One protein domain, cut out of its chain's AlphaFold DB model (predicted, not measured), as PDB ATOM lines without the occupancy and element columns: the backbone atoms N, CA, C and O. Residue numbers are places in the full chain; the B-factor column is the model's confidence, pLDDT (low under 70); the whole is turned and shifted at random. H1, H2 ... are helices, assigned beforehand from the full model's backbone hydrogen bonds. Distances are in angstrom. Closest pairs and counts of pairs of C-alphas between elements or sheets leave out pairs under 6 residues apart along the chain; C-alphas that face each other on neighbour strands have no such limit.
ATOM      1  N   LYS A   2      80.372 104.715 151.813       36.97
ATOM      2  CA  LYS A   2      80.244 106.177 152.020       36.97
ATOM      3  C   LYS A   2      81.201 106.759 153.082       36.97
ATOM      4  O   LYS A   2      81.614 107.904 152.941       36.97
ATOM      5  N   GLU A   3      81.626 105.979 154.078       35.34
ATOM      6  CA  GLU A   3      82.602 106.431 155.093       35.34
ATOM      7  C   GLU A   3      84.047 106.509 154.580       35.34
ATOM      8  O   GLU A   3      84.762 107.452 154.907       35.34
ATOM      9  N   ILE A   4      84.461 105.595 153.695       45.22
ATOM     10  CA  ILE A   4      85.817 105.599 153.109       45.22
ATOM     11  C   ILE A   4      86.018 106.817 152.197       45.22
ATOM     12  O   ILE A   4      87.131 107.318 152.069       45.22
ATOM     13  N   ILE A   5      84.947 107.322 151.579       45.50
ATOM     14  CA  ILE A   5      84.992 108.532 150.747       45.50
ATOM     15  C   ILE A   5      85.035 109.792 151.625       45.50
ATOM     16  O   ILE A   5      85.727 110.751 151.289       45.50
ATOM     17  N   LYS A   6      84.363 109.788 152.785       40.00
ATOM     18  CA  LYS A   6      84.267 110.962 153.668       40.00
ATOM     19  C   LYS A   6      85.582 111.281 154.400       40.00
ATOM     20  O   LYS A   6      85.873 112.457 154.595       40.00
ATOM     21  N   ASN A   7      86.410 110.271 154.691       47.53
ATOM     22  CA  ASN A   7      87.754 110.453 155.267       47.53
ATOM     23  C   ASN A   7      88.867 110.685 154.221       47.53
ATOM     24  O   ASN A   7      90.014 110.910 154.589       47.53
ATOM     25  N   ASN A   8      88.553 110.678 152.919       51.94
ATOM     26  CA  ASN A   8      89.539 110.724 151.827       51.94
ATOM     27  C   ASN A   8      89.680 112.095 151.141       51.94
ATOM     28  O   ASN A   8      90.065 112.164 149.970       51.94
ATOM     29  N   LYS A   9      89.411 113.202 151.847       52.50
ATOM     30  CA  LYS A   9      89.573 114.563 151.287       52.50
ATOM     31  C   LYS A   9      90.958 114.780 150.662       52.50
ATOM     32  O   LYS A   9      91.061 115.380 149.596       52.50
ATOM     33  N   TYR A  10      91.999 114.213 151.268       55.03
ATOM     34  CA  TYR A  10      93.382 114.343 150.808       55.03
ATOM     35  C   TYR A  10      93.735 113.448 149.617       55.03
ATOM     36  O   TYR A  10      94.694 113.732 148.910       55.03
ATOM     37  N   ARG A  11      92.948 112.403 149.339       52.94
ATOM     38  CA  ARG A  11      93.220 111.469 148.239       52.94
ATOM     39  C   ARG A  11      92.784 112.047 146.895       52.94
ATOM     40  O   ARG A  11      93.535 112.003 145.925       52.94
ATOM     41  N   LEU A  12      91.618 112.694 146.868       54.41
ATOM     42  CA  LEU A  12      91.193 113.505 145.725       54.41
ATOM     43  C   LEU A  12      92.169 114.670 145.501       54.41
ATOM     44  O   LEU A  12      92.582 114.913 144.372       54.41
ATOM     45  N   LEU A  13      92.597 115.325 146.587       59.75
ATOM     46  CA  LEU A  13      93.610 116.378 146.538       59.75
ATOM     47  C   LEU A  13      94.929 115.857 145.946       59.75
ATOM     48  O   LEU A  13      95.475 116.495 145.061       59.75
ATOM     49  N   SER A  14      95.404 114.676 146.356       53.84
ATOM     50  CA  SER A  14      96.642 114.082 145.831       53.84
ATOM     51  C   SER A  14      96.563 113.725 144.345       53.84
ATOM     52  O   SER A  14      97.538 113.911 143.626       53.84
ATOM     53  N   ILE A  15      95.395 113.290 143.855       60.91
ATOM     54  CA  ILE A  15      95.171 113.031 142.423       60.91
ATOM     55  C   ILE A  15      95.168 114.350 141.640       60.91
ATOM     56  O   ILE A  15      95.785 114.435 140.582       60.91
ATOM     57  N   ILE A  16      94.521 115.391 142.175       66.06
ATOM     58  CA  ILE A  16      94.513 116.730 141.572       66.06
ATOM     59  C   ILE A  16      95.934 117.306 141.543       66.06
ATOM     60  O   ILE A  16      96.356 117.815 140.512       66.06
ATOM     61  N   VAL A  17      96.700 117.164 142.627       70.19
ATOM     62  CA  VAL A  17      98.105 117.592 142.705       70.19
ATOM     63  C   VAL A  17      98.973 116.824 141.706       70.19
ATOM     64  O   VAL A  17      99.758 117.446 141.003       70.19
ATOM     65  N   ALA A  18      98.792 115.508 141.562       60.50
ATOM     66  CA  ALA A  18      99.513 114.713 140.564       60.50
ATOM     67  C   ALA A  18      99.175 115.132 139.120       60.50
ATOM     68  O   ALA A  18     100.051 115.160 138.256       60.50
ATOM     69  N   PHE A  19      97.920 115.501 138.852       61.66
ATOM     70  CA  PHE A  19      97.497 115.995 137.541       61.66
ATOM     71  C   PHE A  19      98.069 117.390 137.242       61.66
ATOM     72  O   PHE A  19      98.558 117.646 136.143       61.66
ATOM     73  N   VAL A  20      98.066 118.273 138.244       62.81
ATOM     74  CA  VAL A  20      98.681 119.606 138.198       62.81
ATOM     75  C   VAL A  20     100.192 119.486 137.973       62.81
ATOM     76  O   VAL A  20     100.720 120.132 137.074       62.81
ATOM     77  N   TYR A  21     100.875 118.589 138.686       60.69
ATOM     78  CA  TYR A  21     102.293 118.278 138.482       60.69
ATOM     79  C   TYR A  21     102.598 117.893 137.028       60.69
ATOM     80  O   TYR A  21     103.478 118.483 136.404       60.69
ATOM     81  N   ASN A  22     101.822 116.967 136.460       59.53
ATOM     82  CA  ASN A  22     102.030 116.478 135.097       59.53
ATOM     83  C   ASN A  22     101.777 117.574 134.042       59.53
ATOM     84  O   ASN A  22     102.517 117.707 133.069       59.53
ATOM     85  N   PHE A  23     100.764 118.419 134.262       58.94
ATOM     86  CA  PHE A  23     100.474 119.560 133.391       58.94
ATOM     87  C   PHE A  23     101.570 120.634 133.448       58.94
ATOM     88  O   PHE A  23     101.890 121.250 132.435       58.94
ATOM     89  N   ILE A  24     102.186 120.857 134.606       53.75
ATOM     90  CA  ILE A  24     103.207 121.893 134.793       53.75
ATOM     91  C   ILE A  24     104.599 121.454 134.364       53.75
ATOM     92  O   ILE A  24     105.330 122.287 133.826       53.75
ATOM     93  N   ALA A  25     104.959 120.180 134.536       53.28
ATOM     94  CA  ALA A  25     106.220 119.628 134.035       53.28
ATOM     95  C   ALA A  25     106.402 119.858 132.516       53.28
ATOM     96  O   ALA A  25     107.517 119.817 132.009       53.28
ATOM     97  N   SER A  26     105.315 120.175 131.798       55.09
ATOM     98  CA  SER A  26     105.318 120.532 130.379       55.09
ATOM     99  C   SER A  26     105.686 121.998 130.045       55.09
ATOM    100  O   SER A  26     105.726 122.340 128.862       55.09
ATOM    101  N   ARG A  27     105.955 122.892 131.022       52.00
ATOM    102  CA  ARG A  27     106.262 124.326 130.772       52.00
ATOM    103  C   ARG A  27     107.598 124.815 131.367       52.00
ATOM    104  O   ARG A  27     107.928 124.448 132.477       52.00
ATOM    105  N   PRO A  28     108.317 125.756 130.720       49.31
ATOM    106  CA  PRO A  28     109.698 126.132 131.074       49.31
ATOM    107  C   PRO A  28     109.879 126.980 132.354       49.31
ATOM    108  O   PRO A  28     111.008 127.202 132.773       49.31
ATOM    109  N   ASN A  29     108.795 127.419 133.011       53.91
ATOM    110  CA  ASN A  29     108.818 128.027 134.359       53.91
ATOM    111  C   ASN A  29     108.505 126.989 135.469       53.91
ATOM    112  O   ASN A  29     108.091 127.345 136.572       53.91
ATOM    113  N   SER A  30     108.651 125.695 135.160       63.28
ATOM    114  CA  SER A  30     108.213 124.549 135.966       63.28
ATOM    115  C   SER A  30     108.987 124.335 137.258       63.28
ATOM    116  O   SER A  30     108.403 123.792 138.184       63.28
ATOM    117  N   ASN A  31     110.252 124.751 137.362       72.38
ATOM    118  CA  ASN A  31     111.137 124.246 138.418       72.38
ATOM    119  C   ASN A  31     110.674 124.585 139.846       72.38
ATOM    120  O   ASN A  31     110.608 123.710 140.709       72.38
ATOM    121  N   LEU A  32     110.287 125.843 140.098       70.75
ATOM    122  CA  LEU A  32     109.765 126.260 141.409       70.75
ATOM    123  C   LEU A  32     108.466 125.519 141.745       70.75
ATOM    124  O   LEU A  32     108.228 125.151 142.892       70.75
ATOM    125  N   LEU A  33     107.618 125.291 140.745       70.00
ATOM    126  CA  LEU A  33     106.340 124.634 140.960       70.00
ATOM    127  C   LEU A  33     106.485 123.112 141.098       70.00
ATOM    128  O   LEU A  33     105.778 122.518 141.905       70.00
ATOM    129  N   MET A  34     107.422 122.492 140.376       74.06
ATOM    130  CA  MET A  34     107.843 121.106 140.578       74.06
ATOM    131  C   MET A  34     108.389 120.940 141.991       74.06
ATOM    132  O   MET A  34     107.934 120.053 142.702       74.06
ATOM    133  N   PHE A  35     109.247 121.855 142.449       79.12
ATOM    134  CA  PHE A  35     109.747 121.854 143.821       79.12
ATOM    135  C   PHE A  35     108.615 121.937 144.855       79.12
ATOM    136  O   PHE A  35     108.519 121.080 145.729       79.12
ATOM    137  N   ILE A  36     107.709 122.915 144.732       78.31
ATOM    138  CA  ILE A  36     106.565 123.068 145.650       78.31
ATOM    139  C   ILE A  36     105.654 121.833 145.607       78.31
ATOM    140  O   ILE A  36     105.225 121.348 146.653       78.31
ATOM    141  N   SER A  37     105.373 121.294 144.420       77.81
ATOM    142  CA  SER A  37     104.557 120.088 144.258       77.81
ATOM    143  C   SER A  37     105.207 118.873 144.920       77.81
ATOM    144  O   SER A  37     104.529 118.123 145.623       77.81
ATOM    145  N   SER A  38     106.517 118.696 144.751       81.75
ATOM    146  CA  SER A  38     107.270 117.613 145.381       81.75
ATOM    147  C   SER A  38     107.353 117.781 146.903       81.75
ATOM    148  O   SER A  38     107.242 116.794 147.626       81.75
ATOM    149  N   LEU A  39     107.441 119.012 147.423       83.44
ATOM    150  CA  LEU A  39     107.351 119.285 148.865       83.44
ATOM    151  C   LEU A  39     105.963 118.954 149.437       83.44
ATOM    152  O   LEU A  39     105.858 118.364 150.511       83.44
ATOM    153  N   ILE A  40     104.886 119.293 148.722       82.56
ATOM    154  CA  ILE A  40     103.521 118.918 149.123       82.56
ATOM    155  C   ILE A  40     103.377 117.391 149.134       82.56
ATOM    156  O   ILE A  40     102.802 116.830 150.067       82.56
ATOM    157  N   PHE A  41     103.926 116.711 148.127       82.88
ATOM    158  CA  PHE A  41     103.933 115.253 148.048       82.88
ATOM    159  C   PHE A  41     104.722 114.606 149.195       82.88
ATOM    160  O   PHE A  41     104.220 113.682 149.834       82.88
ATOM    161  N   MET A  42     105.903 115.140 149.521       90.44
ATOM    162  CA  MET A  42     106.702 114.737 150.682       90.44
ATOM    163  C   MET A  42     105.886 114.828 151.978       90.44
ATOM    164  O   MET A  42     105.834 113.863 152.746       90.44
ATOM    165  N   LEU A  43     105.214 115.961 152.221       86.25
ATOM    166  CA  LEU A  43     104.365 116.139 153.403       86.25
ATOM    167  C   LEU A  43     103.202 115.142 153.416       86.25
ATOM    168  O   LEU A  43     102.934 114.529 154.448       86.25
ATOM    169  N   ALA A  44     102.545 114.935 152.274       84.44
ATOM    170  CA  ALA A  44     101.435 113.997 152.155       84.44
ATOM    171  C   ALA A  44     101.862 112.559 152.485       84.44
ATOM    172  O   ALA A  44     101.199 111.895 153.277       84.44
ATOM    173  N   ILE A  45     102.985 112.082 151.942       84.69
ATOM    174  CA  ILE A  45     103.491 110.733 152.237       84.69
ATOM    175  C   ILE A  45     103.923 110.605 153.697       84.69
ATOM    176  O   ILE A  45     103.669 109.578 154.327       84.69
ATOM    177  N   THR A  46     104.549 111.639 154.255       90.44
ATOM    178  CA  THR A  46     104.954 111.639 155.667       90.44
ATOM    179  C   THR A  46     103.728 111.522 156.578       90.44
ATOM    180  O   THR A  46     103.719 110.702 157.493       90.44
ATOM    181  N   HIS A  47     102.654 112.259 156.277       87.56
ATOM    182  CA  HIS A  47     101.384 112.144 156.997       87.56
ATOM    183  C   HIS A  47     100.713 110.779 156.817       87.56
ATOM    184  O   HIS A  47     100.244 110.208 157.794       87.56
ATOM    185  N   ILE A  48     100.722 110.204 155.612       86.56
ATOM    186  CA  ILE A  48     100.178 108.854 155.397       86.56
ATOM    187  C   ILE A  48     100.940 107.817 156.237       86.56
ATOM    188  O   ILE A  48     100.319 106.920 156.802       86.56
ATOM    189  N   ASN A  49     102.268 107.934 156.355       86.69
ATOM    190  CA  ASN A  49     103.064 107.057 157.221       86.69
ATOM    191  C   ASN A  49     102.734 107.251 158.709       86.69
ATOM    192  O   ASN A  49     102.717 106.276 159.458       86.69
ATOM    193  N   PHE A  50     102.444 108.482 159.130       89.25
ATOM    194  CA  PHE A  50     101.997 108.786 160.489       89.25
ATOM    195  C   PHE A  50     100.667 108.095 160.797       89.25
ATOM    196  O   PHE A  50     100.603 107.276 161.713       89.25
ATOM    197  N   ASP A  51      99.650 108.327 159.964       86.06
ATOM    198  CA  ASP A  51      98.330 107.703 160.101       86.06
ATOM    199  C   ASP A  51      98.440 106.172 160.068       86.06
ATOM    200  O   ASP A  51      97.795 105.460 160.838       86.06
ATOM    201  N   PHE A  52      99.298 105.637 159.196       88.50
ATOM    202  CA  PHE A  52      99.559 104.205 159.122       88.50
ATOM    203  C   PHE A  52     100.097 103.641 160.443       88.50
ATOM    204  O   PHE A  52      99.610 102.610 160.915       88.50
ATOM    205  N   LEU A  53     101.081 104.310 161.050       88.75
ATOM    206  CA  LEU A  53     101.676 103.897 162.323       88.75
ATOM    207  C   LEU A  53     100.662 103.928 163.475       88.75
ATOM    208  O   LEU A  53     100.691 103.039 164.335       88.75
ATOM    209  N   GLU A  54      99.742 104.894 163.464       88.50
ATOM    210  CA  GLU A  54      98.615 104.947 164.400       88.50
ATOM    211  C   GLU A  54      97.632 103.790 164.176       88.50
ATOM    212  O   GLU A  54      97.249 103.115 165.131       88.50
ATOM    213  N   VAL A  55      97.282 103.480 162.922       88.81
ATOM    214  CA  VAL A  55      96.373 102.372 162.568       88.81
ATOM    215  C   VAL A  55      96.936 101.005 162.971       88.81
ATOM    216  O   VAL A  55      96.189 100.106 163.380       88.81
ATOM    217  N   ILE A  56      98.254 100.811 162.872       88.75
ATOM    218  CA  ILE A  56      98.899  99.589 163.372       88.75
ATOM    219  C   ILE A  56      99.154  99.629 164.883       88.75
ATOM    220  O   ILE A  56      99.633  98.635 165.426       88.75
ATOM    221  N   GLU A  57      98.761 100.702 165.576       86.62
ATOM    222  CA  GLU A  57      98.918 100.921 167.020       86.62
ATOM    223  C   GLU A  57     100.357 100.654 167.488       86.62
ATOM    224  O   GLU A  57     100.593  99.969 168.491       86.62
ATOM    225  N   SER A  58     101.344 101.145 166.729       84.50
ATOM    226  CA  SER A  58     102.745 100.947 167.093       84.50
ATOM    227  C   SER A  58     103.053 101.665 168.408       84.50
ATOM    228  O   SER A  58     102.957 102.885 168.511       84.50
ATOM    229  N   LYS A  59     103.465 100.906 169.430       83.19
ATOM    230  CA  LYS A  59     103.899 101.459 170.728       83.19
ATOM    231  C   LYS A  59     105.379 101.853 170.745       83.19
ATOM    232  O   LYS A  59     105.847 102.460 171.708       83.19
ATOM    233  N   SER A  60     106.137 101.485 169.710       89.50
ATOM    234  CA  SER A  60     107.579 101.718 169.657       89.50
ATOM    235  C   SER A  60     107.883 103.117 169.134       89.50
ATOM    236  O   SER A  60     107.824 103.372 167.931       89.50
ATOM    237  N   LYS A  61     108.294 104.014 170.038       87.56
ATOM    238  CA  LYS A  61     108.754 105.366 169.676       87.56
ATOM    239  C   LYS A  61     109.907 105.345 168.673       87.56
ATOM    240  O   LYS A  61     109.996 106.234 167.834       87.56
ATOM    241  N   ILE A  62     110.776 104.336 168.752       89.12
ATOM    242  CA  ILE A  62     111.933 104.197 167.861       89.12
ATOM    243  C   ILE A  62     111.461 103.937 166.432       89.12
ATOM    244  O   ILE A  62     111.878 104.642 165.523       89.12
ATOM    245  N   ILE A  63     110.562 102.972 166.238       89.75
ATOM    246  CA  ILE A  63     110.065 102.600 164.904       89.75
ATOM    247  C   ILE A  63     109.240 103.735 164.316       89.75
ATOM    248  O   ILE A  63     109.376 104.057 163.137       89.75
ATOM    249  N   PHE A  64     108.451 104.386 165.169       89.75
ATOM    250  CA  PHE A  64     107.701 105.571 164.805       89.75
ATOM    251  C   PHE A  64     108.618 106.679 164.276       89.75
ATOM    252  O   PHE A  64     108.473 107.131 163.145       89.75
ATOM    253  N   THR A  65     109.611 107.069 165.075       90.06
ATOM    254  CA  THR A  65     110.543 108.146 164.720       90.06
ATOM    255  C   THR A  65     111.361 107.778 163.488       90.06
ATOM    256  O   THR A  65     111.486 108.590 162.578       90.06
ATOM    257  N   LEU A  66     111.875 106.546 163.428       93.81
ATOM    258  CA  LEU A  66     112.686 106.063 162.317       93.81
ATOM    259  C   LEU A  66     111.914 106.125 160.998       93.81
ATOM    260  O   LEU A  66     112.441 106.670 160.038       93.81
ATOM    261  N   SER A  67     110.681 105.612 160.965       91.94
ATOM    262  CA  SER A  67     109.843 105.587 159.759       91.94
ATOM    263  C   SER A  67     109.462 106.996 159.290       91.94
ATOM    264  O   SER A  67     109.564 107.309 158.106       91.94
ATOM    265  N   ILE A  68     109.077 107.887 160.210       94.31
ATOM    266  CA  ILE A  68     108.677 109.256 159.857       94.31
ATOM    267  C   ILE A  68     109.866 110.084 159.371       94.31
ATOM    268  O   ILE A  68     109.780 110.727 158.325       94.31
ATOM    269  N   VAL A  69     110.985 110.058 160.098       94.69
ATOM    270  CA  VAL A  69     112.169 110.857 159.757       94.69
ATOM    271  C   VAL A  69     112.817 110.356 158.470       94.69
ATOM    272  O   VAL A  69     113.200 111.175 157.637       94.69
ATOM    273  N   SER A  70     112.912 109.038 158.269       94.12
ATOM    274  CA  SER A  70     113.485 108.481 157.041       94.12
ATOM    275  C   SER A  70     112.636 108.821 155.815       94.12
ATOM    276  O   SER A  70     113.187 109.222 154.791       94.12
ATOM    277  N   THR A  71     111.306 108.731 155.935       92.44
ATOM    278  CA  THR A  71     110.358 109.125 154.887       92.44
ATOM    279  C   THR A  71     110.528 110.599 154.549       92.44
ATOM    280  O   THR A  71     110.755 110.949 153.392       92.44
ATOM    281  N   PHE A  72     110.459 111.468 155.559       93.81
ATOM    282  CA  PHE A  72     110.582 112.907 155.366       93.81
ATOM    283  C   PHE A  72     111.901 113.263 154.672       93.81
ATOM    284  O   PHE A  72     111.898 113.975 153.672       93.81
ATOM    285  N   ALA A  73     113.021 112.726 155.161       92.31
ATOM    286  CA  ALA A  73     114.334 113.018 154.606       92.31
ATOM    287  C   ALA A  73     114.467 112.528 153.156       92.31
ATOM    288  O   ALA A  73     114.884 113.298 152.295       92.31
ATOM    289  N   ALA A  74     114.070 111.287 152.856       89.81
ATOM    290  CA  ALA A  74     114.175 110.747 151.502       89.81
ATOM    291  C   ALA A  74     113.371 111.573 150.487       89.81
ATOM    292  O   ALA A  74     113.903 111.933 149.438       89.81
ATOM    293  N   TYR A  75     112.128 111.938 150.816       89.31
ATOM    294  CA  TYR A  75     111.282 112.717 149.911       89.31
ATOM    295  C   TYR A  75     111.618 114.219 149.882       89.31
ATOM    296  O   TYR A  75     111.319 114.876 148.887       89.31
ATOM    297  N   LEU A  76     112.275 114.769 150.909       90.38
ATOM    298  CA  LEU A  76     112.828 116.127 150.860       90.38
ATOM    299  C   LEU A  76     113.958 116.214 149.836       90.38
ATOM    300  O   LEU A  76     113.975 117.111 148.993       90.38
ATOM    301  N   PHE A  77     114.890 115.263 149.898       85.50
ATOM    302  CA  PHE A  77     115.968 115.168 148.925       85.50
ATOM    303  C   PHE A  77     115.413 114.896 147.526       85.50
ATOM    304  O   PHE A  77     115.813 115.568 146.580       85.50
ATOM    305  N   GLU A  78     114.400 114.036 147.406       82.19
ATOM    306  CA  GLU A  78     113.692 113.817 146.143       82.19
ATOM    307  C   GLU A  78     113.079 115.093 145.566       82.19
ATOM    308  O   GLU A  78     113.174 115.347 144.367       82.19
ATOM    309  N   ALA A  79     112.474 115.931 146.410       84.75
ATOM    310  CA  ALA A  79     111.911 117.199 145.973       84.75
ATOM    311  C   ALA A  79     112.985 118.141 145.421       84.75
ATOM    312  O   ALA A  79     112.759 118.798 144.408       84.75
ATOM    313  N   ILE A  80     114.162 118.174 146.050       81.25
ATOM    314  CA  ILE A  80     115.303 118.965 145.575       81.25
ATOM    315  C   ILE A  80     115.814 118.411 144.236       81.25
ATOM    316  O   ILE A  80     115.990 119.191 143.300       81.25
ATOM    317  N   PHE A  81     115.985 117.092 144.103       77.69
ATOM    318  CA  PHE A  81     116.484 116.456 142.875       77.69
ATOM    319  C   PHE A  81     115.533 116.624 141.691       77.69
ATOM    320  O   PHE A  81     115.940 117.047 140.612       77.69
ATOM    321  N   SER A  82     114.245 116.369 141.913       74.62
ATOM    322  CA  SER A  82     113.211 116.459 140.877       74.62
ATOM    323  C   SER A  82     112.836 117.896 140.507       74.62
ATOM    324  O   SER A  82     112.115 118.103 139.535       74.62
ATOM    325  N   SER A  83     113.318 118.904 141.245       77.56
ATOM    326  CA  SER A  83     112.944 120.303 141.010       77.56
ATOM    327  C   SER A  83     113.440 120.868 139.683       77.56
ATOM    328  O   SER A  83     112.836 121.806 139.172       77.56
ATOM    329  N   SER A  84     114.531 120.349 139.113       76.62
ATOM    330  CA  SER A  84     114.979 120.746 137.777       76.62
ATOM    331  C   SER A  84     115.919 119.718 137.162       76.62
ATOM    332  O   SER A  84     116.724 119.110 137.865       76.62
ATOM    333  N   PHE A  85     115.889 119.605 135.833       72.06
ATOM    334  CA  PHE A  85     116.846 118.784 135.086       72.06
ATOM    335  C   PHE A  85     118.298 119.201 135.351       72.06
ATOM    336  O   PHE A  85     119.142 118.347 135.574       72.06
ATOM    337  N   TYR A  86     118.571 120.508 135.432       74.81
ATOM    338  CA  TYR A  86     119.912 121.019 135.727       74.81
ATOM    339  C   TYR A  86     120.424 120.589 137.110       74.81
ATOM    340  O   TYR A  86     121.572 120.173 137.235       74.81
ATOM    341  N   LEU A  87     119.586 120.679 138.152       72.31
ATOM    342  CA  LEU A  87     119.969 120.224 139.493       72.31
ATOM    343  C   LEU A  87     120.164 118.711 139.524       72.31
ATOM    344  O   LEU A  87     121.135 118.263 140.128       72.31
ATOM    345  N   ASN A  88     119.291 117.948 138.858       74.81
ATOM    346  CA  ASN A  88     119.445 116.500 138.754       74.81
ATOM    347  C   ASN A  88     120.785 116.142 138.092       74.81
ATOM    348  O   ASN A  88     121.602 115.458 138.704       74.81
ATOM    349  N   ASP A  89     121.078 116.714 136.921       73.88
ATOM    350  CA  ASP A  89     122.334 116.495 136.195       73.88
ATOM    351  C   ASP A  89     123.558 116.895 137.031       73.88
ATOM    352  O   ASP A  89     124.539 116.153 137.100       73.88
ATOM    353  N   MET A  90     123.507 118.040 137.719       76.38
ATOM    354  CA  MET A  90     124.602 118.515 138.569       76.38
ATOM    355  C   MET A  90     124.862 117.577 139.755       76.38
ATOM    356  O   MET A  90     126.013 117.347 140.128       76.38
ATOM    357  N   ILE A  91     123.806 117.043 140.367       74.19
ATOM    358  CA  ILE A  91     123.903 116.140 141.518       74.19
ATOM    359  C   ILE A  91     124.419 114.780 141.071       74.19
ATOM    360  O   ILE A  91     125.323 114.241 141.705       74.19
ATOM    361  N   VAL A  92     123.892 114.267 139.962       72.19
ATOM    362  CA  VAL A  92     124.314 113.021 139.321       72.19
ATOM    363  C   VAL A  92     125.798 113.061 138.941       72.19
ATOM    364  O   VAL A  92     126.530 112.103 139.173       72.19
ATOM    365  N   GLN A  93     126.272 114.186 138.404       74.50
ATOM    366  CA  GLN A  93     127.678 114.368 138.037       74.50
ATOM    367  C   GLN A  93     128.592 114.612 139.247       74.50
ATOM    368  O   GLN A  93     129.809 114.445 139.151       74.50
ATOM    369  N   ASN A  94     128.034 114.992 140.399       79.12
ATOM    370  CA  ASN A  94     128.783 115.214 141.628       79.12
ATOM    371  C   ASN A  94     128.708 113.988 142.545       79.12
ATOM    372  O   ASN A  94     127.726 113.777 143.261       79.12
ATOM    373  N   TYR A  95     129.799 113.219 142.583       72.50
ATOM    374  CA  TYR A  95     129.907 112.000 143.391       72.50
ATOM    375  C   TYR A  95     129.477 112.206 144.853       72.50
ATOM    376  O   TYR A  95     128.694 111.424 145.381       72.50
ATOM    377  N   SER A  96     129.926 113.282 145.507       77.69
ATOM    378  CA  SER A  96     129.601 113.538 146.914       77.69
ATOM    379  C   SER A  96     128.109 113.787 147.134       77.69
ATOM    380  O   SER A  96     127.533 113.236 148.071       77.69
ATOM    381  N   LEU A  97     127.462 114.579 146.272       78.25
ATOM    382  CA  LEU A  97     126.021 114.848 146.378       78.25
ATOM    383  C   LEU A  97     125.188 113.605 146.056       78.25
ATOM    384  O   LEU A  97     124.207 113.333 146.749       78.25
ATOM    385  N   SER A  98     125.616 112.814 145.072       77.06
ATOM    386  CA  SER A  98     125.002 111.526 144.755       77.06
ATOM    387  C   SER A  98     125.110 110.528 145.916       77.06
ATOM    388  O   SER A  98     124.139 109.840 146.227       77.06
ATOM    389  N   VAL A  99     126.242 110.484 146.632       80.25
ATOM    390  CA  VAL A  99     126.392 109.661 147.848       80.25
ATOM    391  C   VAL A  99     125.459 110.139 148.961       80.25
ATOM    392  O   VAL A  99     124.829 109.319 149.628       80.25
ATOM    393  N   VAL A 100     125.309 111.450 149.158       82.44
ATOM    394  CA  VAL A 100     124.362 111.986 150.152       82.44
ATOM    395  C   VAL A 100     122.924 111.585 149.803       82.44
ATOM    396  O   VAL A 100     122.208 111.078 150.668       82.44
ATOM    397  N   ALA A 101     122.522 111.732 148.537       79.44
ATOM    398  CA  ALA A 101     121.223 111.283 148.027       79.44
ATOM    399  C   ALA A 101     120.981 109.795 148.317       79.44
ATOM    400  O   ALA A 101     119.933 109.394 148.832       79.44
ATOM    401  N   PHE A 102     121.995 108.984 148.017       82.19
ATOM    402  CA  PHE A 102     121.996 107.547 148.224       82.19
ATOM    403  C   PHE A 102     121.778 107.178 149.693       82.19
ATOM    404  O   PHE A 102     120.941 106.328 149.987       82.19
ATOM    405  N   VAL A 103     122.478 107.833 150.624       85.38
ATOM    406  CA  VAL A 103     122.385 107.527 152.059       85.38
ATOM    407  C   VAL A 103     120.958 107.718 152.574       85.38
ATOM    408  O   VAL A 103     120.432 106.827 153.241       85.38
ATOM    409  N   PHE A 104     120.288 108.821 152.232       88.19
ATOM    410  CA  PHE A 104     118.908 109.050 152.675       88.19
ATOM    411  C   PHE A 104     117.916 108.055 152.058       88.19
ATOM    412  O   PHE A 104     117.066 107.518 152.774       88.19
ATOM    413  N   ARG A 105     118.059 107.740 150.761       86.31
ATOM    414  CA  ARG A 105     117.242 106.717 150.081       86.31
ATOM    415  C   ARG A 105     117.465 105.321 150.698       86.31
ATOM    416  O   ARG A 105     116.504 104.584 150.919       86.31
ATOM    417  N   PHE A 106     118.702 104.978 151.060       87.56
ATOM    418  CA  PHE A 106     119.044 103.705 151.703       87.56
ATOM    419  C   PHE A 106     118.514 103.601 153.140       87.56
ATOM    420  O   PHE A 106     117.951 102.575 153.521       87.56
ATOM    421  N   ILE A 107     118.615 104.672 153.936       91.12
ATOM    422  CA  ILE A 107     118.028 104.721 155.285       91.12
ATOM    423  C   ILE A 107     116.509 104.519 155.213       91.12
ATOM    424  O   ILE A 107     115.951 103.764 156.012       91.12
ATOM    425  N   TYR A 108     115.835 105.134 154.235       92.38
ATOM    426  CA  TYR A 108     114.407 104.919 153.999       92.38
ATOM    427  C   TYR A 108     114.087 103.461 153.644       92.38
ATOM    428  O   TYR A 108     113.199 102.868 154.261       92.38
ATOM    429  N   PHE A 109     114.862 102.828 152.762       91.12
ATOM    430  CA  PHE A 109     114.720 101.400 152.457       91.12
ATOM    431  C   PHE A 109     114.835 100.516 153.713       91.12
ATOM    432  O   PHE A 109     113.921  99.746 154.018       91.12
ATOM    433  N   ILE A 110     115.910 100.679 154.494       92.25
ATOM    434  CA  ILE A 110     116.133  99.910 155.729       92.25
ATOM    435  C   ILE A 110     115.016 100.159 156.747       92.25
ATOM    436  O   ILE A 110     114.532  99.216 157.374       92.25
ATOM    437  N   SER A 111     114.545 101.402 156.882       93.94
ATOM    438  CA  SER A 111     113.453 101.726 157.803       93.94
ATOM    439  C   SER A 111     112.161 100.970 157.475       93.94
ATOM    440  O   SER A 111     111.484 100.496 158.386       93.94
ATOM    441  N   ASN A 112     111.854 100.773 156.188       92.12
ATOM    442  CA  ASN A 112     110.662 100.040 155.770       92.12
ATOM    443  C   ASN A 112     110.819  98.523 155.942       92.12
ATOM    444  O   ASN A 112     109.839  97.844 156.244       92.12
ATOM    445  N   ILE A 113     112.041  97.990 155.837       92.50
ATOM    446  CA  ILE A 113     112.336  96.600 156.215       92.50
ATOM    447  C   ILE A 113     112.096  96.395 157.714       92.50
ATOM    448  O   ILE A 113     111.402  95.461 158.111       92.50
ATOM    449  N   VAL A 114     112.616  97.292 158.557       93.44
ATOM    450  CA  VAL A 114     112.393  97.238 160.011       93.44
ATOM    451  C   VAL A 114     110.901  97.355 160.338       93.44
ATOM    452  O   VAL A 114     110.391  96.601 161.166       93.44
ATOM    453  N   LEU A 115     110.175  98.243 159.652       91.94
ATOM    454  CA  LEU A 115     108.725  98.382 159.795       91.94
ATOM    455  C   LEU A 115     107.978  97.102 159.394       91.94
ATOM    456  O   LEU A 115     107.025  96.712 160.068       91.94
ATOM    457  N   MET A 116     108.416  96.418 158.334       92.25
ATOM    458  CA  MET A 116     107.846  95.137 157.920       92.25
ATOM    459  C   MET A 116     107.998  94.077 159.018       92.25
ATOM    460  O   MET A 116     107.005  93.450 159.389       92.25
ATOM    461  N   PHE A 117     109.200  93.915 159.582       92.19
ATOM    462  CA  PHE A 117     109.427  92.996 160.703       92.19
ATOM    463  C   PHE A 117     108.583  93.365 161.923       92.19
ATOM    464  O   PHE A 117     107.943  92.503 162.515       92.19
ATOM    465  N   HIS A 118     108.470  94.656 162.231       91.69
ATOM    466  CA  HIS A 118     107.626  95.111 163.328       91.69
ATOM    467  C   HIS A 118     106.149  94.737 163.156       91.69
ATOM    468  O   HIS A 118     105.484  94.348 164.113       91.69
ATOM    469  N   ILE A 119     105.612  94.837 161.938       91.25
ATOM    470  CA  ILE A 119     104.225  94.445 161.653       91.25
ATOM    471  C   ILE A 119     104.030  92.936 161.822       91.25
ATOM    472  O   ILE A 119     102.973  92.517 162.309       91.25
ATOM    473  N   LEU A 120     105.029  92.134 161.437       91.06
ATOM    474  CA  LEU A 120     105.028  90.688 161.663       91.06
ATOM    475  C   LEU A 120     105.016  90.370 163.163       91.06
ATOM    476  O   LEU A 120     104.193  89.564 163.596       91.06
ATOM    477  N   ASP A 121     105.832  91.063 163.961       91.31
ATOM    478  CA  ASP A 121     105.864  90.909 165.422       91.31
ATOM    479  C   ASP A 121     104.523  91.280 166.069       91.31
ATOM    480  O   ASP A 121     104.034  90.597 166.971       91.31
ATOM    481  N   LEU A 122     103.873  92.333 165.563       90.81
ATOM    482  CA  LEU A 122     102.527  92.736 165.975       90.81
ATOM    483  C   LEU A 122     101.421  91.796 165.457       90.81
ATOM    484  O   LEU A 122     100.255  91.979 165.810       90.81
ATOM    485  N   LYS A 123     101.755  90.803 164.621       90.62
ATOM    486  CA  LYS A 123     100.823  89.876 163.955       90.62
ATOM    487  C   LYS A 123      99.753  90.580 163.107       90.62
ATOM    488  O   LYS A 123      98.672  90.035 162.879       90.62
ATOM    489  N   LYS A 124     100.031  91.790 162.604       88.50
ATOM    490  CA  LYS A 124      99.082  92.591 161.806       88.50
ATOM    491  C   LYS A 124      99.324  92.447 160.294       88.50
ATOM    492  O   LYS A 124      99.372  93.433 159.562       88.50
ATOM    493  N   ASN A 125      99.406  91.206 159.808       85.75
ATOM    494  CA  ASN A 125      99.836  90.857 158.440       85.75
ATOM    495  C   ASN A 125      99.055  91.552 157.312       85.75
ATOM    496  O   ASN A 125      99.612  91.815 156.249       85.75
ATOM    497  N   LYS A 126      97.784  91.909 157.542       87.94
ATOM    498  CA  LYS A 126      96.957  92.654 156.574       87.94
ATOM    499  C   LYS A 126      97.553  94.008 156.158       87.94
ATOM    500  O   LYS A 126      97.170  94.541 155.124       87.94
ATOM    501  N   TYR A 127      98.473  94.558 156.949       88.25
ATOM    502  CA  TYR A 127      99.120  95.842 156.689       88.25
ATOM    503  C   TYR A 127     100.511  95.719 156.055       88.25
ATOM    504  O   TYR A 127     101.107  96.743 155.741       88.25
ATOM    505  N   LEU A 128     101.018  94.503 155.810       85.25
ATOM    506  CA  LEU A 128     102.341  94.278 155.200       85.25
ATOM    507  C   LEU A 128     102.464  94.844 153.787       85.25
ATOM    508  O   LEU A 128     103.563  95.183 153.359       85.25
ATOM    509  N   PHE A 129     101.348  94.987 153.071       81.94
ATOM    510  CA  PHE A 129     101.349  95.596 151.743       81.94
ATOM    511  C   PHE A 129     101.966  97.002 151.753       81.94
ATOM    512  O   PHE A 129     102.643  97.381 150.805       81.94
ATOM    513  N   PHE A 130     101.777  97.758 152.835       85.44
ATOM    514  CA  PHE A 130     102.232  99.139 152.932       85.44
ATOM    515  C   PHE A 130     103.769  99.286 152.978       85.44
ATOM    516  O   PHE A 130     104.310  99.930 152.079       85.44
ATOM    517  N   PRO A 131     104.517  98.656 153.912       85.50
ATOM    518  CA  PRO A 131     105.979  98.702 153.867       85.50
ATOM    519  C   PRO A 131     106.550  98.032 152.613       85.50
ATOM    520  O   PRO A 131     107.566  98.495 152.112       85.50
ATOM    521  N   ILE A 132     105.906  96.994 152.057       85.25
ATOM    522  CA  ILE A 132     106.342  96.384 150.787       85.25
ATOM    523  C   ILE A 132     106.261  97.400 149.644       85.25
ATOM    524  O   ILE A 132     107.193  97.523 148.851       85.25
ATOM    525  N   PHE A 133     105.169  98.162 149.575       84.56
ATOM    526  CA  PHE A 133     105.007  99.229 148.594       84.56
ATOM    527  C   PHE A 133     106.072 100.314 148.787       84.56
ATOM    528  O   PHE A 133     106.748 100.678 147.829       84.56
ATOM    529  N   ASN A 134     106.317 100.760 150.020       85.00
ATOM    530  CA  ASN A 134     107.366 101.741 150.312       85.00
ATOM    531  C   ASN A 134     108.779 101.230 149.976       85.00
ATOM    532  O   ASN A 134     109.605 101.997 149.481       85.00
ATOM    533  N   ILE A 135     109.060  99.940 150.195       85.69
ATOM    534  CA  ILE A 135     110.307  99.287 149.768       85.69
ATOM    535  C   ILE A 135     110.435  99.341 148.246       85.69
ATOM    536  O   ILE A 135     111.488  99.714 147.740       85.69
ATOM    537  N   PHE A 136     109.365  99.030 147.512       80.31
ATOM    538  CA  PHE A 136     109.360  99.135 146.055       80.31
ATOM    539  C   PHE A 136     109.654 100.568 145.587       80.31
ATOM    540  O   PHE A 136     110.547 100.757 144.766       80.31
ATOM    541  N   PHE A 137     109.003 101.585 146.168       79.50
ATOM    542  CA  PHE A 137     109.335 102.989 145.880       79.50
ATOM    543  C   PHE A 137     110.787 103.315 146.202       79.50
ATOM    544  O   PHE A 137     111.451 103.965 145.402       79.50
ATOM    545  N   SER A 138     111.293 102.836 147.338       77.88
ATOM    546  CA  SER A 138     112.691 103.031 147.720       77.88
ATOM    547  C   SER A 138     113.629 102.469 146.654       77.88
ATOM    548  O   SER A 138     114.573 103.149 146.282       77.88
ATOM    549  N   ILE A 139     113.348 101.274 146.122       77.75
ATOM    550  CA  ILE A 139     114.129 100.649 145.043       77.75
ATOM    551  C   ILE A 139     114.015 101.450 143.740       77.75
ATOM    552  O   ILE A 139     115.020 101.647 143.063       77.75
ATOM    553  N   CYS A 140     112.829 101.947 143.382       75.81
ATOM    554  CA  CYS A 140     112.667 102.799 142.202       75.81
ATOM    555  C   CYS A 140     113.502 104.081 142.310       75.81
ATOM    556  O   CYS A 140     114.200 104.434 141.362       75.81
ATOM    557  N   LEU A 141     113.495 104.722 143.481       69.44
ATOM    558  CA  LEU A 141     114.380 105.846 143.784       69.44
ATOM    559  C   LEU A 141     115.856 105.405 143.768       69.44
ATOM    560  O   LEU A 141     116.739 106.148 143.367       69.44
ATOM    561  N   TYR A 142     116.165 104.181 144.178       69.31
ATOM    562  CA  TYR A 142     117.530 103.657 144.236       69.31
ATOM    563  C   TYR A 142     118.162 103.445 142.851       69.31
ATOM    564  O   TYR A 142     119.336 103.766 142.654       69.31
ATOM    565  N   ILE A 143     117.389 102.928 141.887       65.88
ATOM    566  CA  ILE A 143     117.871 102.589 140.539       65.88
ATOM    567  C   ILE A 143     118.373 103.829 139.801       65.88
ATOM    568  O   ILE A 143     119.438 103.762 139.197       65.88
ATOM    569  N   GLU A 144     117.660 104.952 139.908       60.31
ATOM    570  CA  GLU A 144     118.015 106.214 139.249       60.31
ATOM    571  C   GLU A 144     119.433 106.671 139.614       60.31
ATOM    572  O   GLU A 144     120.225 106.995 138.737       60.31
ATOM    573  N   VAL A 145     119.788 106.638 140.900       61.69
ATOM    574  CA  VAL A 145     121.105 107.091 141.363       61.69
ATOM    575  C   VAL A 145     122.188 106.058 141.073       61.69
ATOM    576  O   VAL A 145     123.264 106.430 140.618       61.69
ATOM    577  N   ILE A 146     121.926 104.759 141.256       57.91
ATOM    578  CA  ILE A 146     122.930 103.714 141.002       57.91
ATOM    579  C   ILE A 146     123.384 103.673 139.550       57.91
ATOM    580  O   ILE A 146     124.576 103.477 139.311       57.91
ATOM    581  N   SER A 147     122.473 103.894 138.595       57.59
ATOM    582  CA  SER A 147     122.837 103.965 137.177       57.59
ATOM    583  C   SER A 147     123.896 105.028 136.870       57.59
ATOM    584  O   SER A 147     124.572 104.918 135.851       57.59
ATOM    585  N   PHE A 148     124.079 106.014 137.754       54.69
ATOM    586  CA  PHE A 148     125.099 107.051 137.621       54.69
ATOM    587  C   PHE A 148     126.260 106.923 138.613       54.69
ATOM    588  O   PHE A 148     127.398 107.245 138.278       54.69
ATOM    589  N   LEU A 149     125.984 106.468 139.835       54.19
ATOM    590  CA  LEU A 149     126.936 106.440 140.947       54.19
ATOM    591  C   LEU A 149     127.881 105.238 140.877       54.19
ATOM    592  O   LEU A 149     128.983 105.291 141.420       54.19
ATOM    593  N   ILE A 150     127.471 104.157 140.211       53.31
ATOM    594  CA  ILE A 150     128.360 103.036 139.943       53.31
ATOM    595  C   ILE A 150     128.817 103.154 138.493       53.31
ATOM    596  O   ILE A 150     128.058 102.797 137.589       53.31
ATOM    597  N   PRO A 151     130.049 103.639 138.234       51.78
ATOM    598  CA  PRO A 151     130.653 103.482 136.927       51.78
ATOM    599  C   PRO A 151     130.484 102.022 136.534       51.78
ATOM    600  O   PRO A 151     130.845 101.135 137.307       51.78
ATOM    601  N   VAL A 152     129.957 101.752 135.343       51.16
ATOM    602  CA  VAL A 152     129.862 100.385 134.796       51.16
ATOM    603  C   VAL A 152     131.202  99.643 134.956       51.16
ATOM    604  O   VAL A 152     131.235  98.437 135.189       51.16
TER     605      VAL A 152
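Overview. This is residues 2 to 152 of the 178 residues of an uncharacterized protein of Streptobacillus felis (UniProt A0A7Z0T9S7). Five long helices lie side by side in a row, H2, H3, H4, H6 and H7, each running opposite ways to the next, and the row hooks round at H6 so that H7 folds back toward H3 and H4. The short helix H5 crosses one end of H4, H6 and H7, while residues 2 to 9, which hold H1, stick out by the other end of the row, beyond H2. The printed part has 151 residues with seven named helices, H1 to H7 in chain order, and no named strand, and its class is all helix. It is compact, with a radius of gyration of the C-alphas of 16.8 A, and spans 45 by 39 by 23 A.

Arrangement. Start at the longest helix, H6, residues 95 to 121. It touches H7, residues 129 to 149, closest at the C-alphas of Asn 112 and Pro 131, 5.2 A apart; this helical hairpin has a shallow tilt of 19 degrees. H7 has a kink of 28 degrees near residue 143. H6 also touches H4, residues 61 to 82, closest at the C-alphas of Ser 70 and Tyr 108, 4.8 A; they run opposite ways at a tilt of 35.1 degrees, only just steep. H4 forms a hairpin with H3, residues 30 to 55, at a shallow tilt of 15 degrees, with C-alphas of Ser 38 and Ala 79 closest at 4.7 A. H3 and H7 are near each other, as are H4 and H7. H3 forms a hairpin with H2, residues 9 to 24, at 24 degrees, a shallow tilt, closest at the C-alphas of Ile 24 and Ser 30, 5.8 A. H5, residues 85 to 93, touches residues 145 to 149 of H7 alone, closest at the C-alphas of Val 92 and Phe 148, 6.3 A; at 73 degrees it is only just about perpendicular. H5 touches H4 only at the corner, with the C-alphas of Phe 81 and Asn 88 closest at 5.1 A. H5 and H6 only just touch, with 3 pairs of C-alphas within 8 A, only at the corner, closest at Ile 91 and Leu 97, 5.5 A. H1, residues 2 to 6, and H2 meet only through their link. Every O i to N i+4 pair is within hydrogen-bond range in H1 to H6, and 14 of 17 in H7.

Along the chain. Find C-alpha 95 at (129.907, 112.000, 143.391); from there H6 runs 38.8 A to C-alpha 121 at (105.864, 90.909, 165.422). H3 measures 36.6 A, H4 31.2 A, H7 29.8 A and H2 22.6 A, from first to last C-alpha. H7 ends at C-alpha 149, (126.936, 106.440, 140.947).

Size, cuts and confidence. The C-alphas farthest apart, those of Lys 2 and Val 152, are 52.8 A apart. The printed part has no cut and no long link. Look for pLDDT under 70 at residues 2 to 16, 18 to 30 and 141 to 152; the mean of the printed part is 76.8.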